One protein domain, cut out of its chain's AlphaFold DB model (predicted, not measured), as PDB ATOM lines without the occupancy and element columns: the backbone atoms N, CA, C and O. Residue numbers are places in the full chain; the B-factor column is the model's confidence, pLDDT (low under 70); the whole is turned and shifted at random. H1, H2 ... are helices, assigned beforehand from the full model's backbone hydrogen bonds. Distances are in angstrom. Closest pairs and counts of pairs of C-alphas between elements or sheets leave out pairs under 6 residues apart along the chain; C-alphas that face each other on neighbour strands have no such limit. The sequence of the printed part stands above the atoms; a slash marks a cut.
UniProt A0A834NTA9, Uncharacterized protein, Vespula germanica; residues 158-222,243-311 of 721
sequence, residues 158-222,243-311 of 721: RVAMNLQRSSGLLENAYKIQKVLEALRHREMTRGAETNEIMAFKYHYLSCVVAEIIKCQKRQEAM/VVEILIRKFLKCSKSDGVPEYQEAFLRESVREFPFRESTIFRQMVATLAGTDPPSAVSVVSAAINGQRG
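Overview. This is residues 158 to 222 and 243 to 311 of the 721 residues of an uncharacterized protein of Vespula germanica (UniProt A0A834NTA9). One long helix, H4, is the spine of the model: H3 folds back along one side of it as a helical hairpin, while H5, H6, H7 and H8 cover its other side. H1 packs on H4 beside H5, and short H2 leads to H3; residues 291 to 296 stick out between H7 and H8. The 134 printed residues include eight named helices, H1 to H8, and no named strand: all helix. The whole is compact, with a radius of gyration of the C-alphas of 15.6 A and spans of 46 by 40 by 26 A.

Arrangement. H4, residues 196 to 222, is the hub, touching six helices. H3, residues 173 to 188, touches it at a shallow tilt of 21 degrees, opposite ways; the closest C-alphas, Arg 184 and Ala 199, are 4.3 A apart. With residues 203 to 207 alone H4 touches H6, residues 262 to 273, closest at C-alphas 204 and 271, 6.2 A. H7, residues 281 to 290, and H8, residues 298 to 307, form a hairpin, closest at C-alphas 286 and 301, 6.5 A. H1, residues 158 to 165, touches H5, residues 243 to 251, at 11 degrees, closest at C-alphas 160 and 244, 6.4 A. H2, residues 167 to 171, and H4 are apart. In all eight helices every O i to N i+4 pair is within hydrogen-bond range.

Along the chain. H4 measures 39.0 A, from C-alpha 196 at (10.828, 19.549, -29.791) to C-alpha 222 at (21.926, -17.767, -27.362). H3 measures 22.9 A and H6 16.5 A.

Size, cuts and confidence. The C-alphas of Ala 192 and Lys 256 are farthest apart, 48.6 A. Residues 223 to 242 are not printed; the gap is 12.3 A between C-alphas 222 and 243. Of the links printed whole, none is long. pLDDT is under 70 at residues 190 to 193, 255 to 260 and 308 to 311.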
ATOM      1  N   ARG A 158      28.958   6.662 -25.646       92.94
ATOM      2  CA  ARG A 158      28.893   7.326 -24.339       92.94
ATOM      3  C   ARG A 158      27.553   7.090 -23.652       92.94
ATOM      4  O   ARG A 158      27.541   6.786 -22.464       92.94
ATOM      5  N   VAL A 159      26.450   7.188 -24.392       93.56
ATOM      6  CA  VAL A 159      25.103   6.930 -23.863       93.56
ATOM      7  C   VAL A 159      25.012   5.500 -23.320       93.56
ATOM      8  O   VAL A 159      24.560   5.302 -22.194       93.56
ATOM      9  N   ALA A 160      25.513   4.515 -24.074       93.31
ATOM     10  CA  ALA A 160      25.527   3.117 -23.649       93.31
ATOM     11  C   ALA A 160      26.390   2.894 -22.390       93.31
ATOM     12  O   ALA A 160      25.943   2.245 -21.444       93.31
ATOM     13  N   MET A 161      27.585   3.495 -22.333       90.94
ATOM     14  CA  MET A 161      28.461   3.434 -21.152       90.94
ATOM     15  C   MET A 161      27.832   4.093 -19.917       90.94
ATOM     16  O   MET A 161      27.974   3.584 -18.809       90.94
ATOM     17  N   ASN A 162      27.141   5.223 -20.074       89.44
ATOM     18  CA  ASN A 162      26.516   5.919 -18.949       89.44
ATOM     19  C   ASN A 162      25.336   5.129 -18.368       89.44
ATOM     20  O   ASN A 162      25.167   5.114 -17.149       89.44
ATOM     21  N   LEU A 163      24.576   4.420 -19.212       89.00
ATOM     22  CA  LEU A 163      23.554   3.485 -18.739       89.00
ATOM     23  C   LEU A 163      24.190   2.316 -17.966       89.00
ATOM     24  O   LEU A 163      23.716   1.966 -16.892       89.00
ATOM     25  N   GLN A 164      25.298   1.763 -18.471       88.19
ATOM     26  CA  GLN A 164      26.035   0.660 -17.841       88.19
ATOM     27  C   GLN A 164      26.638   1.028 -16.478       88.19
ATOM     28  O   GLN A 164      26.624   0.217 -15.558       88.19
ATOM     29  N   ARG A 165      27.154   2.257 -16.330       85.44
ATOM     30  CA  ARG A 165      27.735   2.763 -15.071       85.44
ATOM     31  C   ARG A 165      26.722   2.837 -13.926       85.44
ATOM     32  O   ARG A 165      27.129   2.863 -12.771       85.44
ATOM     33  N   SER A 166      25.430   2.871 -14.243       83.31
ATOM     34  CA  SER A 166      24.345   2.836 -13.263       83.31
ATOM     35  C   SER A 166      23.652   1.476 -13.342       83.31
ATOM     36  O   SER A 166      22.673   1.333 -14.073       83.31
ATOM     37  N   SER A 167      24.143   0.474 -12.604       76.44
ATOM     38  CA  SER A 167      23.616  -0.906 -12.649       76.44
ATOM     39  C   SER A 167      22.093  -0.966 -12.495       76.44
ATOM     40  O   SER A 167      21.417  -1.583 -13.315       76.44
ATOM     41  N   GLY A 168      21.538  -0.204 -11.545       84.19
ATOM     42  CA  GLY A 168      20.091  -0.117 -11.335       84.19
ATOM     43  C   GLY A 168      19.310   0.433 -12.536       84.19
ATOM     44  O   GLY A 168      18.158   0.053 -12.737       84.19
ATOM     45  N   LEU A 169      19.923   1.276 -13.380       86.69
ATOM     46  CA  LEU A 169      19.293   1.715 -14.626       86.69
ATOM     47  C   LEU A 169      19.315   0.612 -15.688       86.69
ATOM     48  O   LEU A 169      18.295   0.349 -16.320       86.69
ATOM     49  N   LEU A 170      20.457  -0.052 -15.877       88.12
ATOM     50  CA  LEU A 170      20.596  -1.119 -16.871       88.12
ATOM     51  C   LEU A 170      19.674  -2.315 -16.576       88.12
ATOM     52  O   LEU A 170      19.069  -2.864 -17.497       88.12
ATOM     53  N   GLU A 171      19.519  -2.683 -15.303       87.88
ATOM     54  CA  GLU A 171      18.586  -3.726 -14.847       87.88
ATOM     55  C   GLU A 171      17.119  -3.352 -15.115       87.88
ATOM     56  O   GLU A 171      16.292  -4.206 -15.425       87.88
ATOM     57  N   ASN A 172      16.800  -2.056 -15.064       89.06
ATOM     58  CA  ASN A 172      15.462  -1.520 -15.304       89.06
ATOM     59  C   ASN A 172      15.308  -0.903 -16.707       89.06
ATOM     60  O   ASN A 172      14.418  -0.072 -16.917       89.06
ATOM     61  N   ALA A 173      16.124  -1.316 -17.686       90.00
ATOM     62  CA  ALA A 173      16.167  -0.715 -19.023       90.00
ATOM     63  C   ALA A 173      14.784  -0.628 -19.697       90.00
ATOM     64  O   ALA A 173      14.454   0.390 -20.301       90.00
ATOM     65  N   TYR A 174      13.933  -1.648 -19.541       90.06
ATOM     66  CA  TYR A 174      12.569  -1.640 -20.087       90.06
ATOM     67  C   TYR A 174      11.671  -0.557 -19.461       90.06
ATOM     68  O   TYR A 174      10.919   0.111 -20.172       90.06
ATOM     69  N   LYS A 175      11.766  -0.335 -18.140       88.62
ATOM     70  CA  LYS A 175      11.023   0.739 -17.454       88.62
ATOM     71  C   LYS A 175      11.539   2.109 -17.890       88.62
ATOM     72  O   LYS A 175      10.746   2.982 -18.222       88.62
ATOM     73  N   ILE A 176      12.859   2.267 -17.987       90.44
ATOM     74  CA  ILE A 176      13.509   3.489 -18.485       90.44
ATOM     75  C   ILE A 176      13.050   3.828 -19.898       90.44
ATOM     76  O   ILE A 176      12.706   4.978 -20.163       90.44
ATOM     77  N   GLN A 177      13.009   2.839 -20.796       93.50
ATOM     78  CA  GLN A 177      12.536   3.032 -22.164       93.50
ATOM     79  C   GLN A 177      11.103   3.589 -22.178       93.50
ATOM     80  O   GLN A 177      10.845   4.608 -22.820       93.50
ATOM     81  N   LYS A 178      10.192   2.991 -21.398       89.50
ATOM     82  CA  LYS A 178       8.806   3.471 -21.265       89.50
ATOM     83  C   LYS A 178       8.720   4.891 -20.712       89.50
ATOM     84  O   LYS A 178       7.923   5.693 -21.194       89.50
ATOM     85  N   VAL A 179       9.538   5.214 -19.712       88.25
ATOM     86  CA  VAL A 179       9.584   6.558 -19.123       88.25
ATOM     87  C   VAL A 179      10.051   7.588 -20.157       88.25
ATOM     88  O   VAL A 179       9.450   8.655 -20.268       88.25
ATOM     89  N   LEU A 180      11.071   7.270 -20.960       92.06
ATOM     90  CA  LEU A 180      11.548   8.136 -22.047       92.06
ATOM     91  C   LEU A 180      10.484   8.341 -23.135       92.06
ATOM     92  O   LEU A 180      10.305   9.456 -23.620       92.06
ATOM     93  N   GLU A 181       9.742   7.294 -23.493       91.06
ATOM     94  CA  GLU A 181       8.627   7.380 -24.445       91.06
ATOM     95  C   GLU A 181       7.482   8.257 -23.915       91.06
ATOM     96  O   GLU A 181       6.939   9.078 -24.662       91.06
ATOM     97  N   ALA A 182       7.161   8.149 -22.623       85.12
ATOM     98  CA  ALA A 182       6.171   9.000 -21.966       85.12
ATOM     99  C   ALA A 182       6.622  10.471 -21.924       85.12
ATOM    100  O   ALA A 182       5.857  11.363 -22.291       85.12
ATOM    101  N   LEU A 183       7.881  10.733 -21.546       83.88
ATOM    102  CA  LEU A 183       8.463  12.079 -21.553       83.88
ATOM    103  C   LEU A 183       8.455  12.704 -22.949       83.88
ATOM    104  O   LEU A 183       8.087  13.867 -23.102       83.88
ATOM    105  N   ARG A 184       8.809  11.926 -23.978       90.62
ATOM    106  CA  ARG A 184       8.735  12.349 -25.380       90.62
ATOM    107  C   ARG A 184       7.324  12.811 -25.743       90.62
ATOM    108  O   ARG A 184       7.173  13.871 -26.341       90.62
ATOM    109  N   HIS A 185       6.301  12.019 -25.413       84.25
ATOM    110  CA  HIS A 185       4.916  12.386 -25.711       84.25
ATOM    111  C   HIS A 185       4.487  13.642 -24.962       84.25
ATOM    112  O   HIS A 185       3.903  14.529 -25.576       84.25
ATOM    113  N   ARG A 186       4.844  13.754 -23.679       78.25
ATOM    114  CA  ARG A 186       4.548  14.934 -22.865       78.25
ATOM    115  C   ARG A 186       5.132  16.207 -23.464       78.25
ATOM    116  O   ARG A 186       4.405  17.182 -23.588       78.25
ATOM    117  N   GLU A 187       6.407  16.220 -23.852       78.75
ATOM    118  CA  GLU A 187       7.022  17.435 -24.414       78.75
ATOM    119  C   GLU A 187       6.325  17.918 -25.691       78.75
ATOM    120  O   GLU A 187       6.336  19.115 -25.969       78.75
ATOM    121  N   MET A 188       5.680  17.011 -26.432       79.31
ATOM    122  CA  MET A 188       4.952  17.320 -27.666       79.31
ATOM    123  C   MET A 188       3.469  17.655 -27.459       79.31
ATOM    124  O   MET A 188       2.826  18.126 -28.392       79.31
ATOM    125  N   THR A 189       2.908  17.438 -26.265       75.88
ATOM    126  CA  THR A 189       1.500  17.747 -25.945       75.88
ATOM    127  C   THR A 189       1.330  19.027 -25.119       75.88
ATOM    128  O   THR A 189       0.216  19.354 -24.715       75.88
ATOM    129  N   ARG A 190       2.403  19.805 -24.911       68.12
ATOM    130  CA  ARG A 190       2.414  21.061 -24.128       68.12
ATOM    131  C   ARG A 190       1.875  22.300 -24.861       68.12
ATOM    132  O   ARG A 190       2.005  23.415 -24.356       68.12
ATOM    133  N   GLY A 191       1.279  22.146 -26.043       67.88
ATOM    134  CA  GLY A 191       0.722  23.265 -26.810       67.88
ATOM    135  C   GLY A 191       1.783  24.323 -27.144       67.88
ATOM    136  O   GLY A 191       2.774  24.017 -27.805       67.88
ATOM    137  N   ALA A 192       1.591  25.562 -26.675       49.09
ATOM    138  CA  ALA A 192       2.501  26.688 -26.926       49.09
ATOM    139  C   ALA A 192       3.905  26.533 -26.295       49.09
ATOM    140  O   ALA A 192       4.831  27.216 -26.721       49.09
ATOM    141  N   GLU A 193       4.086  25.628 -25.325       54.09
ATOM    142  CA  GLU A 193       5.374  25.352 -24.661       54.09
ATOM    143  C   GLU A 193       6.058  24.066 -25.163       54.09
ATOM    144  O   GLU A 193       6.826  23.430 -24.436       54.09
ATOM    145  N   THR A 194       5.752  23.633 -26.387       72.12
ATOM    146  CA  THR A 194       6.309  22.399 -26.958       72.12
ATOM    147  C   THR A 194       7.834  22.473 -27.072       72.12
ATOM    148  O   THR A 194       8.378  23.382 -27.699       72.12
ATOM    149  N   ASN A 195       8.535  21.493 -26.494       75.25
ATOM    150  CA  ASN A 195       9.994  21.404 -26.549       75.25
ATOM    151  C   ASN A 195      10.432  20.256 -27.464       75.25
ATOM    152  O   ASN A 195      10.749  19.151 -27.016       75.25
ATOM    153  N   GLU A 196      10.470  20.537 -28.766       83.38
ATOM    154  CA  GLU A 196      10.828  19.549 -29.791       83.38
ATOM    155  C   GLU A 196      12.240  18.965 -29.592       83.38
ATOM    156  O   GLU A 196      12.470  17.790 -29.877       83.38
ATOM    157  N   ILE A 197      13.177  19.761 -29.056       81.00
ATOM    158  CA  ILE A 197      14.561  19.338 -28.790       81.00
ATOM    159  C   ILE A 197      14.589  18.263 -27.706       81.00
ATOM    160  O   ILE A 197      15.179  17.199 -27.897       81.00
ATOM    161  N   MET A 198      13.926  18.513 -26.574       80.25
ATOM    162  CA  MET A 198      13.854  17.533 -25.491       80.25
ATOM    163  C   MET A 198      13.028  16.314 -25.896       80.25
ATOM    164  O   MET A 198      13.432  15.193 -25.589       80.25
ATOM    165  N   ALA A 199      11.943  16.498 -26.655       84.75
ATOM    166  CA  ALA A 199      11.174  15.389 -27.209       84.75
ATOM    167  C   ALA A 199      12.051  14.463 -28.068       84.75
ATOM    168  O   ALA A 199      12.048  13.243 -27.875       84.75
ATOM    169  N   PHE A 200      12.850  15.031 -28.975       92.69
ATOM    170  CA  PHE A 200      13.772  14.253 -29.795       92.69
ATOM    171  C   PHE A 200      14.910  13.638 -28.970       92.69
ATOM    172  O   PHE A 200      15.268  12.484 -29.194       92.69
ATOM    173  N   LYS A 201      15.440  14.349 -27.967       90.38
ATOM    174  CA  LYS A 201      16.447  13.800 -27.049       90.38
ATOM    175  C   LYS A 201      15.926  12.555 -26.332       90.38
ATOM    176  O   LYS A 201      16.612  11.535 -26.315       90.38
ATOM    177  N   TYR A 202      14.720  12.608 -25.772       93.06
ATOM    178  CA  TYR A 202      14.111  11.459 -25.099       93.06
ATOM    179  C   TYR A 202      13.856  10.299 -26.060       93.06
ATOM    180  O   TYR A 202      14.132   9.151 -25.715       93.06
ATOM    181  N   HIS A 203      13.411  10.593 -27.285       95.88
ATOM    182  CA  HIS A 203      13.282   9.592 -28.345       95.88
ATOM    183  C   HIS A 203      14.617   8.910 -28.660       95.88
ATOM    184  O   HIS A 203      14.709   7.688 -28.611       95.88
ATOM    185  N   TYR A 204      15.666   9.691 -28.913       97.12
ATOM    186  CA  TYR A 204      16.996   9.178 -29.222       97.12
ATOM    187  C   TYR A 204      17.561   8.303 -28.093       97.12
ATOM    188  O   TYR A 204      18.048   7.200 -28.343       97.12
ATOM    189  N   LEU A 205      17.450   8.756 -26.839       95.94
ATOM    190  CA  LEU A 205      17.860   7.957 -25.681       95.94
ATOM    191  C   LEU A 205      17.056   6.653 -25.593       95.94
ATOM    192  O   LEU A 205      17.643   5.604 -25.327       95.94
ATOM    193  N   SER A 206      15.749   6.695 -25.877       96.44
ATOM    194  CA  SER A 206      14.902   5.499 -25.933       96.44
ATOM    195  C   SER A 206      15.378   4.519 -27.011       96.44
ATOM    196  O   SER A 206      15.506   3.330 -26.730       96.44
ATOM    197  N   CYS A 207      15.756   4.997 -28.203       96.88
ATOM    198  CA  CYS A 207      16.319   4.157 -29.268       96.88
ATOM    199  C   CYS A 207      17.614   3.447 -28.840       96.88
ATOM    200  O   CYS A 207      17.786   2.260 -29.126       96.88
ATOM    201  N   VAL A 208      18.519   4.136 -28.132       95.75
ATOM    202  CA  VAL A 208      19.761   3.520 -27.622       95.75
ATOM    203  C   VAL A 208      19.448   2.456 -26.567       95.75
ATOM    204  O   VAL A 208      19.987   1.350 -26.634       95.75
ATOM    205  N   VAL A 209      18.548   2.756 -25.625       95.31
ATOM    206  CA  VAL A 209      18.098   1.798 -24.599       95.31
ATOM    207  C   VAL A 209      17.424   0.583 -25.249       95.31
ATOM    208  O   VAL A 209      17.720  -0.554 -24.881       95.31
ATOM    209  N   ALA A 210      16.595   0.792 -26.273       95.12
ATOM    210  CA  ALA A 210      15.950  -0.278 -27.027       95.12
ATOM    211  C   ALA A 210      16.972  -1.202 -27.710       95.12
ATOM    212  O   ALA A 210      16.788  -2.420 -27.724       95.12
ATOM    213  N   GLU A 211      18.073  -0.665 -28.241       94.31
ATOM    214  CA  GLU A 211      19.120  -1.482 -28.864       94.31
ATOM    215  C   GLU A 211      19.906  -2.314 -27.833       94.31
ATOM    216  O   GLU A 211      20.275  -3.460 -28.112       94.31
ATOM    217  N   ILE A 212      20.080  -1.795 -26.612       92.38
ATOM    218  CA  ILE A 212      20.633  -2.551 -25.478       92.38
ATOM    219  C   ILE A 212      19.686  -3.692 -25.090       92.38
ATOM    220  O   ILE A 212      20.131  -4.836 -25.000       92.38
ATOM    221  N   ILE A 213      18.384  -3.419 -24.959       92.81
ATOM    222  CA  ILE A 213      17.359  -4.435 -24.657       92.81
ATOM    223  C   ILE A 213      17.343  -5.534 -25.729       92.81
ATOM    224  O   ILE A 213      17.281  -6.722 -25.410       92.81
ATOM    225  N   LYS A 214      17.454  -5.178 -27.017       91.94
ATOM    226  CA  LYS A 214      17.573  -6.169 -28.105       91.94
ATOM    227  C   LYS A 214      18.824  -7.034 -27.951       91.94
ATOM    228  O   LYS A 214      18.781  -8.225 -28.258       91.94
ATOM    229  N   CYS A 215      19.940  -6.460 -27.505       88.81
ATOM    230  CA  CYS A 215      21.166  -7.218 -27.260       88.81
ATOM    231  C   CYS A 215      21.046  -8.137 -26.032       88.81
ATOM    232  O   CYS A 215      21.501  -9.275 -26.122       88.81
ATOM    233  N   GLN A 216      20.378  -7.701 -24.953       88.56
ATOM    234  CA  GLN A 216      20.069  -8.538 -23.781       88.56
ATOM    235  C   GLN A 216      19.257  -9.773 -24.201       88.56
ATOM    236  O   GLN A 216      19.709 -10.901 -24.006       88.56
ATOM    237  N   LYS A 217      18.146  -9.567 -24.924       87.88
ATOM    238  CA  LYS A 217      17.284 -10.654 -25.423       87.88
ATOM    239  C   LYS A 217      18.019 -11.644 -26.331       87.88
ATOM    240  O   LYS A 217      17.816 -12.849 -26.236       87.88
ATOM    241  N   ARG A 218      18.893 -11.155 -27.221       85.25
ATOM    242  CA  ARG A 218      19.704 -12.023 -28.098       85.25
ATOM    243  C   ARG A 218      20.708 -12.861 -27.310       85.25
ATOM    244  O   ARG A 218      20.935 -14.012 -27.664       85.25
ATOM    245  N   GLN A 219      21.311 -12.297 -26.264       82.50
ATOM    246  CA  GLN A 219      22.241 -13.036 -25.415       82.50
ATOM    247  C   GLN A 219      21.517 -14.103 -24.580       82.50
ATOM    248  O   GLN A 219      22.050 -15.193 -24.400       82.50
ATOM    249  N   GLU A 220      20.311 -13.807 -24.097       81.75
ATOM    250  CA  GLU A 220      19.442 -14.772 -23.412       81.75
ATOM    251  C   GLU A 220      19.024 -15.917 -24.345       81.75
ATOM    252  O   GLU A 220      19.159 -17.078 -23.968       81.75
ATOM    253  N   ALA A 221      18.634 -15.618 -25.590       78.38
ATOM    254  CA  ALA A 221      18.303 -16.634 -26.594       78.38
ATOM    255  C   ALA A 221      19.499 -17.548 -26.934       78.38
ATOM    256  O   ALA A 221      19.357 -18.766 -26.944       78.38
ATOM    257  N   MET A 222      20.702 -16.983 -27.113       70.69
ATOM    258  CA  MET A 222      21.926 -17.767 -27.362       70.69
ATOM    259  C   MET A 222      22.359 -18.623 -26.158       70.69
ATOM    260  O   MET A 222      22.999 -19.657 -26.342       70.69
ATOM    261  N   VAL A 243      26.967  -7.204 -22.360       84.62
ATOM    262  CA  VAL A 243      26.000  -6.861 -23.419       84.62
ATOM    263  C   VAL A 243      26.279  -5.476 -23.993       84.62
ATOM    264  O   VAL A 243      26.217  -5.277 -25.211       84.62
ATOM    265  N   VAL A 244      26.627  -4.524 -23.127       86.69
ATOM    266  CA  VAL A 244      26.947  -3.156 -23.527       86.69
ATOM    267  C   VAL A 244      28.250  -3.128 -24.321       86.69
ATOM    268  O   VAL A 244      28.317  -2.469 -25.357       86.69
ATOM    269  N   GLU A 245      29.260  -3.909 -23.929       88.31
ATOM    270  CA  GLU A 245      30.512  -4.013 -24.690       88.31
ATOM    271  C   GLU A 245      30.284  -4.614 -26.089       88.31
ATOM    272  O   GLU A 245      30.880  -4.149 -27.065       88.31
ATOM    273  N   ILE A 246      29.388  -5.600 -26.224       86.81
ATOM    274  CA  ILE A 246      29.009  -6.168 -27.530       86.81
ATOM    275  C   ILE A 246      28.385  -5.092 -28.426       86.81
ATOM    276  O   ILE A 246      28.746  -4.987 -29.603       86.81
ATOM    277  N   LEU A 247      27.472  -4.280 -27.885       90.12
ATOM    278  CA  LEU A 247      26.849  -3.186 -28.628       90.12
ATOM    279  C   LEU A 247      27.869  -2.103 -29.011       90.12
ATOM    280  O   LEU A 247      27.910  -1.682 -30.167       90.12
ATOM    281  N   ILE A 248      28.751  -1.708 -28.089       91.00
ATOM    282  CA  ILE A 248      29.821  -0.735 -28.356       91.00
ATOM    283  C   ILE A 248      30.724  -1.223 -29.492       91.00
ATOM    284  O   ILE A 248      31.045  -0.460 -30.402       91.00
ATOM    285  N   ARG A 249      31.095  -2.508 -29.501       88.25
ATOM    286  CA  ARG A 249      31.890  -3.089 -30.593       88.25
ATOM    287  C   ARG A 249      31.175  -3.031 -31.939       88.25
ATOM    288  O   ARG A 249      31.849  -2.871 -32.952       88.25
ATOM    289  N   LYS A 250      29.842  -3.145 -31.972       89.38
ATOM    290  CA  LYS A 250      29.063  -2.949 -33.205       89.38
ATOM    291  C   LYS A 250      29.099  -1.495 -33.663       89.38
ATOM    292  O   LYS A 250      29.334  -1.264 -34.844       89.38
ATOM    293  N   PHE A 251      28.933  -0.534 -32.751       90.75
ATOM    294  CA  PHE A 251      29.020   0.890 -33.092       90.75
ATOM    295  C   PHE A 251      30.402   1.299 -33.607       90.75
ATOM    296  O   PHE A 251      30.481   2.082 -34.538       90.75
ATOM    297  N   LEU A 252      31.488   0.741 -33.066       88.69
ATOM    298  CA  LEU A 252      32.858   1.107 -33.452       88.69
ATOM    299  C   LEU A 252      33.398   0.366 -34.687       88.69
ATOM    300  O   LEU A 252      34.534   0.606 -35.095       88.69
ATOM    301  N   LYS A 253      32.650  -0.586 -35.253       84.81
ATOM    302  CA  LYS A 253      33.141  -1.416 -36.358       84.81
ATOM    303  C   LYS A 253      33.102  -0.633 -37.674       84.81
ATOM    304  O   LYS A 253      32.026  -0.381 -38.207       84.81
ATOM    305  N   CYS A 254      34.276  -0.311 -38.214       76.88
ATOM    306  CA  CYS A 254      34.420   0.395 -39.490       76.88
ATOM    307  C   CYS A 254      34.486  -0.554 -40.700       76.88
ATOM    308  O   CYS A 254      34.948  -1.696 -40.587       76.88
ATOM    309  N   SER A 255      34.078  -0.044 -41.864       68.25
ATOM    310  CA  SER A 255      34.254  -0.714 -43.160       68.25
ATOM    311  C   SER A 255      35.721  -0.790 -43.594       68.25
ATOM    312  O   SER A 255      36.579  -0.081 -43.065       68.25
ATOM    313  N   LYS A 256      36.030  -1.653 -44.573       59.28
ATOM    314  CA  LYS A 256      37.407  -1.838 -45.076       59.28
ATOM    315  C   LYS A 256      37.895  -0.689 -45.977       59.28
ATOM    316  O   LYS A 256      39.110  -0.554 -46.098       59.28
ATOM    317  N   SER A 257      36.998   0.086 -46.595       51.06
ATOM    318  CA  SER A 257      37.324   1.135 -47.578       51.06
ATOM    319  C   SER A 257      37.541   2.520 -46.954       51.06
ATOM    320  O   SER A 257      38.587   3.111 -47.193       51.06
ATOM    321  N   ASP A 258      36.625   2.991 -46.095       56.84
ATOM    322  CA  ASP A 258      36.520   4.439 -45.796       56.84
ATOM    323  C   ASP A 258      36.629   4.808 -44.303       56.84
ATOM    324  O   ASP A 258      36.528   5.972 -43.929       56.84
ATOM    325  N   GLY A 259      36.825   3.832 -43.409       65.56
ATOM    326  CA  GLY A 259      37.026   4.098 -41.974       65.56
ATOM    327  C   GLY A 259      35.792   4.602 -41.205       65.56
ATOM    328  O   GLY A 259      35.897   4.849 -40.005       65.56
ATOM    329  N   VAL A 260      34.622   4.696 -41.845       69.56
ATOM    330  CA  VAL A 260      33.353   5.119 -41.224       69.56
ATOM    331  C   VAL A 260      32.672   3.945 -40.490       69.56
ATOM    332  O   VAL A 260      32.634   2.833 -41.031       69.56
ATOM    333  N   PRO A 261      32.111   4.145 -39.277       83.12
ATOM    334  CA  PRO A 261      31.349   3.111 -38.576       83.12
ATOM    335  C   PRO A 261      29.920   2.963 -39.140       83.12
ATOM    336  O   PRO A 261      28.972   3.595 -38.673       83.12
ATOM    337  N   GLU A 262      29.755   2.100 -40.149       84.94
ATOM    338  CA  GLU A 262      28.500   1.912 -40.910       84.94
ATOM    339  C   GLU A 262      27.276   1.619 -40.025       84.94
ATOM    340  O   GLU A 262      26.210   2.200 -40.219       84.94
ATOM    341  N   TYR A 263      27.416   0.740 -39.025       90.00
ATOM    342  CA  TYR A 263      26.297   0.381 -38.145       90.00
ATOM    343  C   TYR A 263      25.861   1.556 -37.260       90.00
ATOM    344  O   TYR A 263      24.667   1.740 -37.033       90.00
ATOM    345  N   GLN A 264      26.809   2.371 -36.782       92.06
ATOM    346  CA  GLN A 264      26.496   3.576 -36.012       92.06
ATOM    347  C   GLN A 264      25.755   4.599 -36.876       92.06
ATOM    348  O   GLN A 264      24.745   5.150 -36.438       92.06
ATOM    349  N   GLU A 265      26.232   4.825 -38.099       90.75
ATOM    350  CA  GLU A 265      25.609   5.738 -39.058       90.75
ATOM    351  C   GLU A 265      24.175   5.293 -39.398       90.75
ATOM    352  O   GLU A 265      23.236   6.089 -39.307       90.75
ATOM    353  N   ALA A 266      23.978   4.005 -39.697       91.44
ATOM    354  CA  ALA A 266      22.662   3.434 -39.983       91.44
ATOM    355  C   ALA A 266      21.709   3.526 -38.780       91.44
ATOM    356  O   ALA A 266      20.568   3.959 -38.933       91.44
ATOM    357  N   PHE A 267      22.180   3.181 -37.577       95.31
ATOM    358  CA  PHE A 267      21.395   3.272 -36.341       95.31
ATOM    359  C   PHE A 267      20.893   4.698 -36.074       95.31
ATOM    360  O   PHE A 267      19.739   4.896 -35.691       95.31
ATOM    361  N   LEU A 268      21.744   5.704 -36.282       95.56
ATOM    362  CA  LEU A 268      21.389   7.103 -36.055       95.56
ATOM    363  C   LEU A 268      20.378   7.616 -37.084       95.56
ATOM    364  O   LEU A 268      19.412   8.278 -36.706       95.56
ATOM    365  N   ARG A 269      20.552   7.265 -38.364       94.38
ATOM    366  CA  ARG A 269      19.583   7.592 -39.424       94.38
ATOM    367  C   ARG A 269      18.224   6.951 -39.160       94.38
ATOM    368  O   ARG A 269      17.201   7.614 -39.320       94.38
ATOM    369  N   GLU A 270      18.217   5.704 -38.700       93.62
ATOM    370  CA  GLU A 270      16.986   5.014 -38.316       93.62
ATOM    371  C   GLU A 270      16.335   5.663 -37.090       93.62
ATOM    372  O   GLU A 270      15.134   5.905 -37.085       93.62
ATOM    373  N   SER A 271      17.126   6.060 -36.089       95.62
ATOM    374  CA  SER A 271      16.617   6.772 -34.908       95.62
ATOM    375  C   SER A 271      15.915   8.084 -35.285       95.62
ATOM    376  O   SER A 271      14.882   8.413 -34.705       95.62
ATOM    377  N   VAL A 272      16.436   8.817 -36.278       95.44
ATOM    378  CA  VAL A 272      15.774  10.012 -36.833       95.44
ATOM    379  C   VAL A 272      14.482   9.635 -37.559       95.44
ATOM    380  O   VAL A 272      13.453  10.266 -37.324       95.44
ATOM    381  N   ARG A 273      14.512   8.605 -38.412       93.44
ATOM    382  CA  ARG A 273      13.359   8.137 -39.203       93.44
ATOM    383  C   ARG A 273      12.184   7.681 -38.333       93.44
ATOM    384  O   ARG A 273      11.038   7.992 -38.654       93.44
ATOM    385  N   GLU A 274      12.480   6.990 -37.239       93.00
ATOM    386  CA  GLU A 274      11.502   6.444 -36.294       93.00
ATOM    387  C   GLU A 274      10.896   7.507 -35.365       93.00
ATOM    388  O   GLU A 274      10.043   7.194 -34.533       93.00
ATOM    389  N   PHE A 275      11.313   8.776 -35.465       95.25
ATOM    390  CA  PHE A 275      10.722   9.832 -34.652       95.25
ATOM    391  C   PHE A 275       9.251  10.061 -35.052       95.25
ATOM    392  O   PHE A 275       8.970  10.421 -36.198       95.25
ATOM    393  N   PRO A 276       8.284   9.886 -34.127       89.12
ATOM    394  CA  PRO A 276       6.867   9.830 -34.496       89.12
ATOM    395  C   PRO A 276       6.270  11.188 -34.896       89.12
ATOM    396  O   PRO A 276       5.228  11.234 -35.547       89.12
ATOM    397  N   PHE A 277       6.920  12.302 -34.548       91.12
ATOM    398  CA  PHE A 277       6.410  13.655 -34.782       91.12
ATOM    399  C   PHE A 277       6.993  14.271 -36.059       91.12
ATOM    400  O   PHE A 277       7.819  15.186 -36.011       91.12
ATOM    401  N   ARG A 278       6.551  13.768 -37.216       87.88
ATOM    402  CA  ARG A 278       7.085  14.145 -38.540       87.88
ATOM    403  C   ARG A 278       6.873  15.616 -38.918       87.88
ATOM    404  O   ARG A 278       7.658  16.173 -39.678       87.88
ATOM    405  N   GLU A 279       5.863  16.263 -38.344       83.31
ATOM    406  CA  GLU A 279       5.572  17.684 -38.587       83.31
ATOM    407  C   GLU A 279       6.465  18.643 -37.783       83.31
ATOM    408  O   GLU A 279       6.512  19.845 -38.067       83.31
ATOM    409  N   SER A 280       7.212  18.128 -36.799       86.12
ATOM    410  CA  SER A 280       8.116  18.944 -35.983       86.12
ATOM    411  C   SER A 280       9.197  19.614 -36.835       86.12
ATOM    412  O   SER A 280       9.637  19.103 -37.875       86.12
ATOM    413  N   THR A 281       9.627  20.799 -36.411       86.56
ATOM    414  CA  THR A 281      10.697  21.537 -37.090       86.56
ATOM    415  C   THR A 281      12.029  20.797 -36.993       86.56
ATOM    416  O   THR A 281      12.736  20.689 -37.999       86.56
ATOM    417  N   ILE A 282      12.324  20.196 -35.834       85.75
ATOM    418  CA  ILE A 282      13.560  19.440 -35.610       85.75
ATOM    419  C   ILE A 282      13.675  18.227 -36.543       85.75
ATOM    420  O   ILE A 282      14.725  18.017 -37.150       85.75
ATOM    421  N   PHE A 283      12.589  17.467 -36.734       88.00
ATOM    422  CA  PHE A 283      12.567  16.317 -37.641       88.00
ATOM    423  C   PHE A 283      12.854  16.739 -39.079       88.00
ATOM    424  O   PHE A 283      13.758  16.197 -39.717       88.00
ATOM    425  N   ARG A 284      12.124  17.745 -39.574       87.19
ATOM    426  CA  ARG A 284      12.283  18.245 -40.945       87.19
ATOM    427  C   ARG A 284      13.696  18.766 -41.195       87.19
ATOM    428  O   ARG A 284      14.259  18.486 -42.250       87.19
ATOM    429  N   GLN A 285      14.296  19.454 -40.222       83.81
ATOM    430  CA  GLN A 285      15.676  19.933 -40.315       83.81
ATOM    431  C   GLN A 285      16.690  18.781 -40.385       83.81
ATOM    432  O   GLN A 285      17.579  18.803 -41.241       83.81
ATOM    433  N   MET A 286      16.566  17.769 -39.520       91.31
ATOM    434  CA  MET A 286      17.477  16.619 -39.525       91.31
ATOM    435  C   MET A 286      17.357  15.801 -40.810       91.31
ATOM    436  O   MET A 286      18.377  15.466 -41.408       91.31
ATOM    437  N   VAL A 287      16.134  15.528 -41.276       89.81
ATOM    438  CA  VAL A 287      15.895  14.787 -42.523       89.81
ATOM    439  C   VAL A 287      16.443  15.551 -43.727       89.81
ATOM    440  O   VAL A 287      17.158  14.960 -44.530       89.81
ATOM    441  N   ALA A 288      16.187  16.860 -43.825       85.31
ATOM    442  CA  ALA A 288      16.725  17.684 -44.908       85.31
ATOM    443  C   ALA A 288      18.263  17.696 -44.921       85.31
ATOM    444  O   ALA A 288      18.868  17.602 -45.984       85.31
ATOM    445  N   THR A 289      18.899  17.756 -43.744       84.75
ATOM    446  CA  THR A 289      20.367  17.729 -43.621       84.75
ATOM    447  C   THR A 289      20.945  16.367 -44.016       84.75
ATOM    448  O   THR A 289      21.946  16.299 -44.722       84.75
ATOM    449  N   LEU A 290      20.308  15.270 -43.592       87.94
ATOM    450  CA  LEU A 290      20.769  13.901 -43.862       87.94
ATOM    451  C   LEU A 290      20.507  13.423 -45.295       87.94
ATOM    452  O   LEU A 290      21.137  12.451 -45.715       87.94
ATOM    453  N   ALA A 291      19.577  14.068 -46.005       85.06
ATOM    454  CA  ALA A 291      19.215  13.785 -47.394       85.06
ATOM    455  C   ALA A 291      19.944  14.677 -48.420       85.06
ATOM    456  O   ALA A 291      19.667  14.573 -49.614       85.06
ATOM    457  N   GLY A 292      20.840  15.565 -47.974       81.62
ATOM    458  CA  GLY A 292      21.650  16.408 -48.858       81.62
ATOM    459  C   GLY A 292      22.614  15.609 -49.747       81.62
ATOM    460  O   GLY A 292      22.839  14.421 -49.528       81.62
ATOM    461  N   THR A 293      23.202  16.274 -50.745       76.56
ATOM    462  CA  THR A 293      24.149  15.660 -51.697       76.56
ATOM    463  C   THR A 293      25.466  15.222 -51.055       76.56
ATOM    464  O   THR A 293      26.079  14.277 -51.537       76.56
ATOM    465  N   ASP A 294      25.875  15.888 -49.974       75.44
ATOM    466  CA  ASP A 294      27.030  15.525 -49.150       75.44
ATOM    467  C   ASP A 294      26.672  15.728 -47.664       75.44
ATOM    468  O   ASP A 294      26.916  16.795 -47.090       75.44
ATOM    469  N   PRO A 295      25.929  14.784 -47.056       80.00
ATOM    470  CA  PRO A 295      25.391  14.976 -45.723       80.00
ATOM    471  C   PRO A 295      26.499  14.809 -44.671       80.00
ATOM    472  O   PRO A 295      27.265  13.844 -44.731       80.00
ATOM    473  N   PRO A 296      26.554  15.675 -43.641       84.50
ATOM    474  CA  PRO A 296      27.437  15.443 -42.507       84.50
ATOM    475  C   PRO A 296      27.067  14.129 -41.798       84.50
ATOM    476  O   PRO A 296      25.941  13.638 -41.914       84.50
ATOM    477  N   SER A 297      28.009  13.569 -41.030       87.50
ATOM    478  CA  SER A 297      27.791  12.315 -40.293       87.50
ATOM    479  C   SER A 297      26.499  12.352 -39.467       87.50
ATOM    480  O   SER A 297      26.198  13.360 -38.822       87.50
ATOM    481  N   ALA A 298      25.757  11.250 -39.393       89.69
ATOM    482  CA  ALA A 298      24.507  11.235 -38.640       89.69
ATOM    483  C   ALA A 298      24.707  11.559 -37.153       89.69
ATOM    484  O   ALA A 298      23.823  12.133 -36.516       89.69
ATOM    485  N   VAL A 299      25.890  11.265 -36.601       88.88
ATOM    486  CA  VAL A 299      26.221  11.600 -35.209       88.88
ATOM    487  C   VAL A 299      26.377  13.100 -34.995       88.88
ATOM    488  O   VAL A 299      25.931  13.609 -33.966       88.88
ATOM    489  N   SER A 300      26.938  13.829 -35.964       85.44
ATOM    490  CA  SER A 300      27.030  15.287 -35.879       85.44
ATOM    491  C   SER A 300      25.663  15.941 -36.056       85.44
ATOM    492  O   SER A 300      25.358  16.869 -35.311       85.44
ATOM    493  N   VAL A 301      24.800  15.418 -36.937       86.69
ATOM    494  CA  VAL A 301      23.418  15.909 -37.095       86.69
ATOM    495  C   VAL A 301      22.600  15.704 -35.818       86.69
ATOM    496  O   VAL A 301      22.006  16.657 -35.320       86.69
ATOM    497  N   VAL A 302      22.603  14.493 -35.248       88.19
ATOM    498  CA  VAL A 302      21.871  14.187 -34.005       88.19
ATOM    499  C   VAL A 302      22.422  14.994 -32.826       88.19
ATOM    500  O   VAL A 302      21.649  15.556 -32.049       88.19
ATOM    501  N   SER A 303      23.749  15.118 -32.708       84.62
ATOM    502  CA  SER A 303      24.369  15.930 -31.656       84.62
ATOM    503  C   SER A 303      24.017  17.411 -31.797       84.62
ATOM    504  O   SER A 303      23.649  18.038 -30.806       84.62
ATOM    505  N   ALA A 304      24.052  17.961 -33.015       79.94
ATOM    506  CA  ALA A 304      23.678  19.348 -33.276       79.94
ATOM    507  C   ALA A 304      22.185  19.611 -33.035       79.94
ATOM    508  O   ALA A 304      21.825  20.684 -32.560       79.94
ATOM    509  N   ALA A 305      21.318  18.638 -33.321       78.38
ATOM    510  CA  ALA A 305      19.887  18.751 -33.060       78.38
ATOM    511  C   ALA A 305      19.571  18.781 -31.554       78.38
ATOM    512  O   ALA A 305      18.726  19.559 -31.122       78.38
ATOM    513  N   ILE A 306      20.268  17.972 -30.745       78.00
ATOM    514  CA  ILE A 306      20.029  17.881 -29.295       78.00
ATOM    515  C   ILE A 306      20.745  18.992 -28.515       78.00
ATOM    516  O   ILE A 306      20.184  19.555 -27.578       78.00
ATOM    517  N   ASN A 307      21.994  19.296 -28.872       70.62
ATOM    518  CA  ASN A 307      22.857  20.211 -28.120       70.62
ATOM    519  C   ASN A 307      22.967  21.613 -28.742       70.62
ATOM    520  O   ASN A 307      23.674  22.460 -28.193       70.62
ATOM    521  N   GLY A 308      22.314  21.848 -29.884       61.56
ATOM    522  CA  GLY A 308      22.546  23.012 -30.738       61.56
ATOM    523  C   GLY A 308      23.803  22.857 -31.604       61.56
ATOM    524  O   GLY A 308      24.705  22.072 -31.297       61.56
ATOM    525  N   GLN A 309      23.883  23.619 -32.702       51.28
ATOM    526  CA  GLN A 309      25.094  23.688 -33.526       51.28
ATOM    527  C   GLN A 309      26.247  24.268 -32.694       51.28
ATOM    528  O   GLN A 309      26.300  25.469 -32.431       51.28
ATOM    529  N   ARG A 310      27.175  23.408 -32.268       41.31
ATOM    530  CA  ARG A 310      28.466  23.835 -31.718       41.31
ATOM    531  C   ARG A 310      29.306  24.354 -32.882       41.31
ATOM    532  O   ARG A 310      29.376  23.692 -33.914       41.31
ATOM    533  N   GLY A 311      29.876  25.551 -32.741       36.34
ATOM    534  CA  GLY A 311      30.738  26.144 -33.767       36.34
ATOM    535  C   GLY A 311      31.894  25.212 -34.143       36.34
ATOM    536  O   GLY A 311      32.317  24.398 -33.321       36.34
TER     537      GLY A 311